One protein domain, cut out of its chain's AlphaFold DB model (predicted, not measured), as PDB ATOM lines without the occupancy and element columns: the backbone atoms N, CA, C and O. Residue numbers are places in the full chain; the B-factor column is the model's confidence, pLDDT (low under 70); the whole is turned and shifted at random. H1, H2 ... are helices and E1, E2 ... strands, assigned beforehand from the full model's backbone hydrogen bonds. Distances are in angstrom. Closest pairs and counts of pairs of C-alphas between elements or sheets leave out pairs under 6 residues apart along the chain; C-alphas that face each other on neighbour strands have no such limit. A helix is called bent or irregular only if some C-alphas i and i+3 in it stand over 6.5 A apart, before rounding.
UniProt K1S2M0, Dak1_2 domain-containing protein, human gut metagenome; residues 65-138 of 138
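AT A GLANCE: This is residues 65 to 138 of the 138 residues of the protein "Dak1_2 domain-containing protein" of human gut metagenome (UniProt K1S2M0). A two-stranded antiparallel hairpin, E1 and E2, has H1 packed on it, mainly on E1, while H2 lies close to H1 and near E2. From H2 the chain folds back into E3, a long bent strand near E2, whose far part runs away from the hairpin and ends in H3 at one end of the longest axis. Residues 65 and 66, a stretch of strand too short to bear a name, lie between the first residues of E2 and the first residues of E3. The printed part has 74 residues with three named helices and three named strands, in the order H1, E1, E2, H2, E3, H3, and its class is mixed, helices and strands. It is compact, with a radius of gyration of the C-alphas of 13.0 A, and its outline is elongated, 41 by 24 by 18 A.

HOW THE PARTS SIT: E1, residues 87 to 94, and E2, residues 98 to 105, form an antiparallel hairpin, their directions at 172 degrees. N 91 and O 102 are 2.8 A apart and N 100 and O 93 are 2.8 A apart, within hydrogen-bond range. H1, residues 74 to 84, has 9 pairs of C-alphas within 8 A of E1, the closest being those of Glu 74 and Ala 92, 5.9 A apart. H2, residues 108 to 118, is close to H1 but not clearly touching: their closest C-alphas, of Ile 81 and Ile 111, are 7.8 A apart. The two run opposite ways at a steep tilt of 43 degrees. E2 and H2 are near each other, with 5 pairs of C-alphas within 10 A. E3, residues 120 to 128, pairs with no named strand. It is near E2, with 14 pairs within 10 A, and apart from E1. The closest C-alphas of H2 and E3 are those of Cys 115 and Ile 121, 6.7 A apart. H3, residues 129 to 133, and E3 meet only through their link, and H3 is apart from H1, E1, E2 and H2. In H1, H2 and H3 every O i to N i+4 pair is within hydrogen-bond range.

IN THESE COORDINATES: E1 measures 20.4 A from first to last C-alpha and E2 measures 22.0 A. H1 begins at C-alpha 74, (-27.630, 16.429, 37.636), and is 15.5 A long; H2 is 15.7 A long. E3 begins at C-alpha 120, (-16.233, 10.720, 45.386), bends by 59 degrees at residue 123 and measures 23.8 A. H3 measures 6.0 A and ends at C-alpha 133, (-24.638, -10.057, 24.474).

THE WHOLE: The two C-alphas farthest apart are those of Asp 69 and Asn 134, at 42.1 A. The printed part runs from residue 65 to residue 138, the chain's last, without a cut, and the five links between its named elements are tight. The mean pLDDT of the printed part is 94.0, and residue 138 is the one residue under 70.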
ATOM      1  N   ILE A  65     -21.705   8.940  42.109       97.75
ATOM      2  CA  ILE A  65     -20.970  10.131  42.541       97.75
ATOM      3  C   ILE A  65     -21.621  10.627  43.830       97.75
ATOM      4  O   ILE A  65     -22.786  11.009  43.808       97.75
ATOM      5  N   GLU A  66     -20.875  10.655  44.927       96.56
ATOM      6  CA  GLU A  66     -21.281  11.310  46.174       96.56
ATOM      7  C   GLU A  66     -20.579  12.662  46.305       96.56
ATOM      8  O   GLU A  66     -19.414  12.841  45.906       96.56
ATOM      9  N   ARG A  67     -21.305  13.648  46.838       93.50
ATOM     10  CA  ARG A  67     -20.762  14.990  47.032       93.50
ATOM     11  C   ARG A  67     -19.567  14.971  47.987       93.50
ATOM     12  O   ARG A  67     -19.573  14.290  49.006       93.50
ATOM     13  N   ARG A  68     -18.545  15.781  47.685       89.94
ATOM     14  CA  ARG A  68     -17.414  16.027  48.603       89.94
ATOM     15  C   ARG A  68     -17.600  17.316  49.389       89.94
ATOM     16  O   ARG A  68     -17.832  17.287  50.590       89.94
ATOM     17  N   ASP A  69     -17.500  18.443  48.687       88.06
ATOM     18  CA  ASP A  69     -17.511  19.781  49.294       88.06
ATOM     19  C   ASP A  69     -18.648  20.673  48.771       88.06
ATOM     20  O   ASP A  69     -18.991  21.671  49.406       88.06
ATOM     21  N   ARG A  70     -19.203  20.343  47.597       89.38
ATOM     22  CA  ARG A  70     -20.254  21.104  46.909       89.38
ATOM     23  C   ARG A  70     -21.406  20.192  46.525       89.38
ATOM     24  O   ARG A  70     -21.160  19.029  46.216       89.38
ATOM     25  N   ASP A  71     -22.604  20.758  46.503       93.62
ATOM     26  CA  ASP A  71     -23.805  20.085  46.019       93.62
ATOM     27  C   ASP A  71     -23.622  19.638  44.569       93.62
ATOM     28  O   ASP A  71     -22.949  20.306  43.771       93.62
ATOM     29  N   LEU A  72     -24.185  18.477  44.259       93.88
ATOM     30  CA  LEU A  72     -24.225  17.951  42.908       93.88
ATOM     31  C   LEU A  72     -25.413  18.544  42.144       93.88
ATOM     32  O   LEU A  72     -26.478  18.782  42.710       93.88
ATOM     33  N   ASP A  73     -25.220  18.751  40.845       94.31
ATOM     34  CA  ASP A  73     -26.264  19.183  39.922       94.31
ATOM     35  C   ASP A  73     -26.302  18.194  38.750       94.31
ATOM     36  O   ASP A  73     -25.338  18.061  37.990       94.31
ATOM     37  N   GLU A  74     -27.400  17.445  38.664       93.00
ATOM     38  CA  GLU A  74     -27.630  16.429  37.636       93.00
ATOM     39  C   GLU A  74     -27.637  17.030  36.231       93.00
ATOM     40  O   GLU A  74     -27.050  16.439  35.320       93.00
ATOM     41  N   ASP A  75     -28.232  18.214  36.068       95.06
ATOM     42  CA  ASP A  75     -28.317  18.892  34.780       95.06
ATOM     43  C   ASP A  75     -26.917  19.367  34.351       95.06
ATOM     44  O   ASP A  75     -26.502  19.101  33.223       95.06
ATOM     45  N   GLU A  76     -26.125  19.961  35.261       96.56
ATOM     46  CA  GLU A  76     -24.739  20.391  34.968       96.56
ATOM     47  C   GLU A  76     -23.853  19.210  34.540       96.56
ATOM     48  O   GLU A  76     -23.071  19.309  33.589       96.56
ATOM     49  N   ILE A  77     -23.970  18.079  35.239       96.31
ATOM     50  CA  ILE A  77     -23.194  16.870  34.942       96.31
ATOM     51  C   ILE A  77     -23.633  16.260  33.607       96.31
ATOM     52  O   ILE A  77     -22.783  15.859  32.806       96.31
ATOM     53  N   SER A  78     -24.942  16.205  33.357       95.75
ATOM     54  CA  SER A  78     -25.510  15.681  32.115       95.75
ATOM     55  C   SER A  78     -25.072  16.502  30.898       95.75
ATOM     56  O   SER A  78     -24.584  15.946  29.904       95.75
ATOM     57  N   ASP A  79     -25.172  17.828  31.004       97.12
ATOM     58  CA  ASP A  79     -24.766  18.766  29.959       97.12
ATOM     59  C   ASP A  79     -23.264  18.646  29.680       97.12
ATOM     60  O   ASP A  79     -22.852  18.475  28.529       97.12
ATOM     61  N   TYR A  80     -22.433  18.628  30.731       97.88
ATOM     62  CA  TYR A  80     -20.988  18.494  30.566       97.88
ATOM     63  C   TYR A  80     -20.615  17.201  29.838       97.88
ATOM     64  O   TYR A  80     -19.805  17.237  28.908       97.88
ATOM     65  N   ILE A  81     -21.204  16.064  30.233       96.56
ATOM     66  CA  ILE A  81     -20.891  14.771  29.616       96.56
ATOM     67  C   ILE A  81     -21.289  14.768  28.139       96.56
ATOM     68  O   ILE A  81     -20.490  14.357  27.295       96.56
ATOM     69  N   THR A  82     -22.487  15.264  27.830       94.62
ATOM     70  CA  THR A  82     -23.026  15.296  26.463       94.62
ATOM     71  C   THR A  82     -22.218  16.215  25.542       94.62
ATOM     72  O   THR A  82     -22.065  15.923  24.356       94.62
ATOM     73  N   GLU A  83     -21.671  17.314  26.064       97.19
ATOM     74  CA  GLU A  83     -20.867  18.259  25.280       97.19
ATOM     75  C   GLU A  83     -19.409  17.817  25.078       97.19
ATOM     76  O   GLU A  83     -18.795  18.170  24.066       97.19
ATOM     77  N   HIS A  84     -18.833  17.069  26.028       97.38
ATOM     78  CA  HIS A  84     -17.388  16.803  26.066       97.38
ATOM     79  C   HIS A  84     -16.992  15.368  25.709       97.38
ATOM     80  O   HIS A  84     -15.827  15.138  25.362       97.38
ATOM     81  N   PHE A  85     -17.914  14.405  25.780       96.75
ATOM     82  CA  PHE A  85     -17.606  12.996  25.550       96.75
ATOM     83  C   PHE A  85     -18.456  12.390  24.438       96.75
ATOM     84  O   PHE A  85     -19.642  12.669  24.289       96.75
ATOM     85  N   GLU A  86     -17.828  11.513  23.659       95.94
ATOM     86  CA  GLU A  86     -18.506  10.761  22.613       95.94
ATOM     87  C   GLU A  86     -19.191   9.532  23.226       95.94
ATOM     88  O   GLU A  86     -18.555   8.709  23.898       95.94
ATOM     89  N   GLY A  87     -20.498   9.416  23.006       93.44
ATOM     90  CA  GLY A  87     -21.304   8.338  23.557       93.44
ATOM     91  C   GLY A  87     -22.789   8.501  23.276       93.44
ATOM     92  O   GLY A  87     -23.219   9.420  22.575       93.44
ATOM     93  N   ASN A  88     -23.586   7.584  23.818       91.81
ATOM     94  CA  ASN A  88     -25.039   7.675  23.795       91.81
ATOM     95  C   ASN A  88     -25.650   7.145  25.097       91.81
ATOM     96  O   ASN A  88     -24.952   6.674  25.995       91.81
ATOM     97  N   SER A  89     -26.980   7.225  25.179       91.25
ATOM     98  CA  SER A  89     -27.759   6.639  26.277       91.25
ATOM     99  C   SER A  89     -27.340   7.144  27.664       91.25
ATOM    100  O   SER A  89     -27.291   6.366  28.613       91.25
ATOM    101  N   LEU A  90     -27.026   8.440  27.777       94.94
ATOM    102  CA  LEU A  90     -26.723   9.068  29.061       94.94
ATOM    103  C   LEU A  90     -27.960   9.087  29.958       94.94
ATOM    104  O   LEU A  90     -29.022   9.566  29.560       94.94
ATOM    105  N   ILE A  91     -27.784   8.612  31.184       95.00
ATOM    106  CA  ILE A  91     -28.687   8.845  32.304       95.00
ATOM    107  C   ILE A  91     -27.824   9.369  33.448       95.00
ATOM    108  O   ILE A  91     -26.986   8.638  33.975       95.00
ATOM    109  N   ALA A  92     -28.035  10.622  33.824       95.19
ATOM    110  CA  ALA A  92     -27.699  11.120  35.147       95.19
ATOM    111  C   ALA A  92     -29.008  11.129  35.942       95.19
ATOM    112  O   ALA A  92     -30.039  11.461  35.371       95.19
ATOM    113  N   ALA A  93     -29.004  10.650  37.182       94.12
ATOM    114  CA  ALA A  93     -30.195  10.637  38.029       94.12
ATOM    115  C   ALA A  93     -29.797  10.693  39.503       94.12
ATOM    116  O   ALA A  93     -29.019   9.845  39.955       94.12
ATOM    117  N   GLY A  94     -30.352  11.629  40.267       93.06
ATOM    118  CA  GLY A  94     -30.077  11.719  41.696       93.06
ATOM    119  C   GLY A  94     -30.564  13.000  42.354       93.06
ATOM    120  O   GLY A  94     -31.593  13.563  41.985       93.06
ATOM    121  N   ASP A  95     -29.833  13.420  43.378       93.00
ATOM    122  CA  ASP A  95     -30.040  14.673  44.097       93.00
ATOM    123  C   ASP A  95     -28.691  15.344  44.425       93.00
ATOM    124  O   ASP A  95     -27.643  14.962  43.904       93.00
ATOM    125  N   GLU A  96     -28.721  16.377  45.272       94.50
ATOM    126  CA  GLU A  96     -27.538  17.154  45.657       94.50
ATOM    127  C   GLU A  96     -26.465  16.344  46.407       94.50
ATOM    128  O   GLU A  96     -25.306  16.768  46.449       94.50
ATOM    129  N   ASP A  97     -26.831  15.198  46.992       93.50
ATOM    130  CA  ASP A  97     -25.947  14.330  47.771       93.50
ATOM    131  C   ASP A  97     -25.342  13.208  46.921       93.50
ATOM    132  O   ASP A  97     -24.152  12.900  47.059       93.50
ATOM    133  N   LEU A  98     -26.154  12.589  46.059       95.94
ATOM    134  CA  LEU A  98     -25.797  11.367  45.343       95.94
ATOM    135  C   LEU A  98     -26.393  11.341  43.933       95.94
ATOM    136  O   LEU A  98     -27.607  11.436  43.762       95.94
ATOM    137  N   ILE A  99     -25.550  11.089  42.928       96.38
ATOM    138  CA  ILE A  99     -25.966  10.932  41.527       96.38
ATOM    139  C   ILE A  99     -25.479   9.602  40.961       96.38
ATOM    140  O   ILE A  99     -24.310   9.238  41.093       96.38
ATOM    141  N   LYS A 100     -26.374   8.891  40.271       96.06
ATOM    142  CA  LYS A 100     -26.048   7.734  39.437       96.06
ATOM    143  C   LYS A 100     -25.813   8.178  37.999       96.06
ATOM    144  O   LYS A 100     -26.640   8.886  37.433       96.06
ATOM    145  N   ILE A 101     -24.731   7.685  37.402       96.88
ATOM    146  CA  ILE A 101     -24.427   7.828  35.978       96.88
ATOM    147  C   ILE A 101     -24.552   6.468  35.294       96.88
ATOM    148  O   ILE A 101     -24.076   5.461  35.817       96.88
ATOM    149  N   HIS A 102     -25.173   6.460  34.117       97.19
ATOM    150  CA  HIS A 102     -25.168   5.382  33.128       97.19
ATOM    151  C   HIS A 102     -24.824   6.000  31.780       97.19
ATOM    152  O   HIS A 102     -25.517   6.917  31.340       97.19
ATOM    153  N   PHE A 103     -23.770   5.534  31.117       96.38
ATOM    154  CA  PHE A 103     -23.371   6.087  29.826       96.38
ATOM    155  C   PHE A 103     -22.666   5.055  28.955       96.38
ATOM    156  O   PHE A 103     -21.728   4.387  29.398       96.38
ATOM    157  N   HIS A 104     -23.073   4.966  27.688       95.69
ATOM    158  CA  HIS A 104     -22.391   4.120  26.721       95.69
ATOM    159  C   HIS A 104     -21.301   4.915  26.007       95.69
ATOM    160  O   HIS A 104     -21.579   5.917  25.349       95.69
ATOM    161  N   THR A 105     -20.057   4.448  26.095       95.56
ATOM    162  CA  THR A 105     -18.913   5.089  25.438       95.56
ATOM    163  C   THR A 105     -17.853   4.069  25.019       95.56
ATOM    164  O   THR A 105     -17.824   2.925  25.469       95.56
ATOM    165  N   ASN A 106     -16.946   4.483  24.135       96.19
ATOM    166  CA  ASN A 106     -15.738   3.724  23.812       96.19
ATOM    167  C   ASN A 106     -14.547   4.104  24.711       96.19
ATOM    168  O   ASN A 106     -13.526   3.416  24.688       96.19
ATOM    169  N   GLU A 107     -14.682   5.164  25.517       97.50
ATOM    170  CA  GLU A 107     -13.612   5.723  26.351       97.50
ATOM    171  C   GLU A 107     -14.030   5.845  27.832       97.50
ATOM    172  O   GLU A 107     -14.031   6.947  28.390       97.50
ATOM    173  N   PRO A 108     -14.351   4.727  28.516       97.38
ATOM    174  CA  PRO A 108     -14.851   4.739  29.896       97.38
ATOM    175  C   PRO A 108     -13.917   5.475  30.869       97.38
ATOM    176  O   PRO A 108     -14.374   6.138  31.795       97.38
ATOM    177  N   TRP A 109     -12.601   5.430  30.637       98.06
ATOM    178  CA  TRP A 109     -11.608   6.108  31.477       98.06
ATOM    179  C   TRP A 109     -11.807   7.628  31.566       98.06
ATOM    180  O   TRP A 109     -11.495   8.195  32.608       98.06
ATOM    181  N   LYS A 110     -12.345   8.282  30.525       98.06
ATOM    182  CA  LYS A 110     -12.621   9.730  30.548       98.06
ATOM    183  C   LYS A 110     -13.802  10.070  31.453       98.06
ATOM    184  O   LYS A 110     -13.756  11.062  32.174       98.06
ATOM    185  N   ILE A 111     -14.826   9.214  31.455       97.94
ATOM    186  CA  ILE A 111     -15.987   9.352  32.340       97.94
ATOM    187  C   ILE A 111     -15.558   9.166  33.791       97.94
ATOM    188  O   ILE A 111     -15.861  10.007  34.631       97.94
ATOM    189  N   LEU A 112     -14.773   8.124  34.077       98.25
ATOM    190  CA  LEU A 112     -14.237   7.886  35.421       98.25
ATOM    191  C   LEU A 112     -13.377   9.058  35.915       98.25
ATOM    192  O   LEU A 112     -13.513   9.482  37.061       98.25
ATOM    193  N   GLU A 113     -12.509   9.595  35.051       98.31
ATOM    194  CA  GLU A 113     -11.668  10.754  35.365       98.31
ATOM    195  C   GLU A 113     -12.513  11.992  35.695       98.31
ATOM    196  O   GLU A 113     -12.315  12.616  36.740       98.31
ATOM    197  N   TYR A 114     -13.487  12.316  34.842       97.94
ATOM    198  CA  TYR A 114     -14.378  13.450  35.061       97.94
ATOM    199  C   TYR A 114     -15.197  13.293  36.346       97.94
ATOM    200  O   TYR A 114     -15.145  14.175  37.206       97.94
ATOM    201  N   CYS A 115     -15.885  12.167  36.533       97.38
ATOM    202  CA  CYS A 115     -16.723  11.940  37.709       97.38
ATOM    203  C   CYS A 115     -15.906  11.985  39.014       97.38
ATOM    204  O   CYS A 115     -16.351  12.578  39.996       97.38
ATOM    205  N   SER A 116     -14.665  11.476  39.008       97.31
ATOM    206  CA  SER A 116     -13.741  11.595  40.148       97.31
ATOM    207  C   SER A 116     -13.281  13.034  40.421       97.31
ATOM    208  O   SER A 116     -12.821  13.338  41.529       97.31
ATOM    209  N   SER A 117     -13.349  13.930  39.434       96.06
ATOM    210  CA  SER A 117     -13.089  15.358  39.637       96.06
ATOM    211  C   SER A 117     -14.289  16.071  40.270       96.06
ATOM    212  O   SER A 117     -14.097  16.988  41.066       96.06
ATOM    213  N   VAL A 118     -15.512  15.604  39.995       96.12
ATOM    214  CA  VAL A 118     -16.763  16.180  40.512       96.12
ATOM    215  C   VAL A 118     -16.997  15.802  41.977       96.12
ATOM    216  O   VAL A 118     -17.258  16.678  42.799       96.12
ATOM    217  N   GLY A 119     -16.833  14.524  42.327       96.38
ATOM    218  CA  GLY A 119     -17.158  13.985  43.652       96.38
ATOM    219  C   GLY A 119     -16.338  12.748  44.009       96.38
ATOM    220  O   GLY A 119     -15.329  12.450  43.363       96.38
ATOM    221  N   GLU A 120     -16.739  12.058  45.072       97.56
ATOM    222  CA  GLU A 120     -16.233  10.720  45.386       97.56
ATOM    223  C   GLU A 120     -16.987   9.697  44.535       97.56
ATOM    224  O   GLU A 120     -18.213   9.733  44.477       97.56
ATOM    225  N   ILE A 121     -16.263   8.808  43.847       97.94
ATOM    226  CA  ILE A 121     -16.873   7.796  42.976       97.94
ATOM    227  C   ILE A 121     -16.782   6.399  43.580       97.94
ATOM    228  O   ILE A 121     -15.738   6.001  44.102       97.94
ATOM    229  N   PHE A 122     -17.862   5.632  43.468       96.94
ATOM    230  CA  PHE A 122     -17.941   4.255  43.955       96.94
ATOM    231  C   PHE A 122     -19.006   3.456  43.191       96.94
ATOM    232  O   PHE A 122     -19.664   3.976  42.292       96.94
ATOM    233  N   ASP A 123     -19.107   2.161  43.511       96.75
ATOM    234  CA  ASP A 123     -19.975   1.189  42.825       96.75
ATOM    235  C   ASP A 123     -19.805   1.218  41.290       96.75
ATOM    236  O   ASP A 123     -20.757   1.256  40.515       96.75
ATOM    237  N   ILE A 124     -18.539   1.277  40.858       97.44
ATOM    238  CA  ILE A 124     -18.155   1.456  39.456       97.44
ATOM    239  C   ILE A 124     -18.281   0.130  38.709       97.44
ATOM    240  O   ILE A 124     -17.663  -0.875  39.075       97.44
ATOM    241  N   VAL A 125     -19.001   0.168  37.595       96.25
ATOM    242  CA  VAL A 125     -19.191  -0.937  36.665       96.25
ATOM    243  C   VAL A 125     -18.801  -0.464  35.266       96.25
ATOM    244  O   VAL A 125     -19.274   0.559  34.785       96.25
ATOM    245  N   VAL A 126     -17.920  -1.216  34.608       96.38
ATOM    246  CA  VAL A 126     -17.611  -1.043  33.184       96.38
ATOM    247  C   VAL A 126     -17.817  -2.397  32.527       96.38
ATOM    248  O   VAL A 126     -17.055  -3.325  32.799       96.38
ATOM    249  N   GLU A 127     -18.853  -2.524  31.706       94.38
ATOM    250  CA  GLU A 127     -19.230  -3.788  31.068       94.38
ATOM    251  C   GLU A 127     -19.058  -3.709  29.545       94.38
ATOM    252  O   GLU A 127     -19.522  -2.781  28.886       94.38
ATOM    253  N   ASP A 128     -18.396  -4.711  28.960       93.06
ATOM    254  CA  ASP A 128     -18.325  -4.883  27.508       93.06
ATOM    255  C   ASP A 128     -19.643  -5.475  26.979       93.06
ATOM    256  O   ASP A 128     -19.906  -6.678  27.106       93.06
ATOM    257  N   MET A 129     -20.461  -4.635  26.343       89.62
ATOM    258  CA  MET A 129     -21.802  -4.994  25.863       89.62
ATOM    259  C   MET A 129     -21.765  -6.069  24.761       89.62
ATOM    260  O   MET A 129     -22.691  -6.877  24.619       89.62
ATOM    261  N   ILE A 130     -20.671  -6.151  23.991       88.38
ATOM    262  CA  ILE A 130     -20.488  -7.199  22.977       88.38
ATOM    263  C   ILE A 130     -20.224  -8.538  23.664       88.38
ATOM    264  O   ILE A 130     -20.774  -9.565  23.269       88.38
ATOM    265  N   ARG A 131     -19.397  -8.574  24.709       90.44
ATOM    266  CA  ARG A 131     -19.175  -9.810  25.478       90.44
ATOM    267  C   ARG A 131     -20.446 -10.241  26.202       90.44
ATOM    268  O   ARG A 131     -20.819 -11.411  26.095       90.44
ATOM    269  N   GLN A 132     -21.131  -9.297  26.841       84.88
ATOM    270  CA  GLN A 132     -22.374  -9.529  27.573       84.88
ATOM    271  C   GLN A 132     -23.468 -10.118  26.662       84.88
ATOM    272  O   GLN A 132     -24.052 -11.152  26.991       84.88
ATOM    273  N   SER A 133     -23.678  -9.542  25.470       84.50
ATOM    274  CA  SER A 133     -24.638 -10.057  24.474       84.50
ATOM    275  C   SER A 133     -24.280 -11.452  23.943       84.50
ATOM    276  O   SER A 133     -25.166 -12.234  23.600       84.50
ATOM    277  N   ASN A 134     -22.993 -11.810  23.952       86.75
ATOM    278  CA  ASN A 134     -22.511 -13.152  23.621       86.75
ATOM    279  C   ASN A 134     -22.539 -14.132  24.812       86.75
ATOM    280  O   ASN A 134     -22.028 -15.249  24.701       86.75
ATOM    281  N   GLY A 135     -23.104 -13.735  25.959       87.75
ATOM    282  CA  GLY A 135     -23.147 -14.551  27.177       87.75
ATOM    283  C   GLY A 135     -21.772 -14.789  27.805       87.75
ATOM    284  O   GLY A 135     -21.599 -15.716  28.599       87.75
ATOM    285  N   LEU A 136     -20.779 -13.982  27.430       82.94
ATOM    286  CA  LEU A 136     -19.450 -14.000  28.020       82.94
ATOM    287  C   LEU A 136     -19.414 -13.028  29.195       82.94
ATOM    288  O   LEU A 136     -20.105 -12.013  29.200       82.94
ATOM    289  N   GLN A 137     -18.557 -13.318  30.172       80.88
ATOM    290  CA  GLN A 137     -18.240 -12.342  31.205       80.88
ATOM    291  C   GLN A 137     -17.612 -11.114  30.532       80.88
ATOM    292  O   GLN A 137     -16.548 -11.242  29.905       80.88
ATOM    293  N   GLY A 138     -18.339 -10.000  30.594       62.19
ATOM    294  CA  GLY A 138     -17.941  -8.667  30.147       62.19
ATOM    295  C   GLY A 138     -17.118  -7.946  31.191       62.19
ATOM    296  O   GLY A 138     -17.264  -8.289  32.388       62.19
TER     297      GLY A 138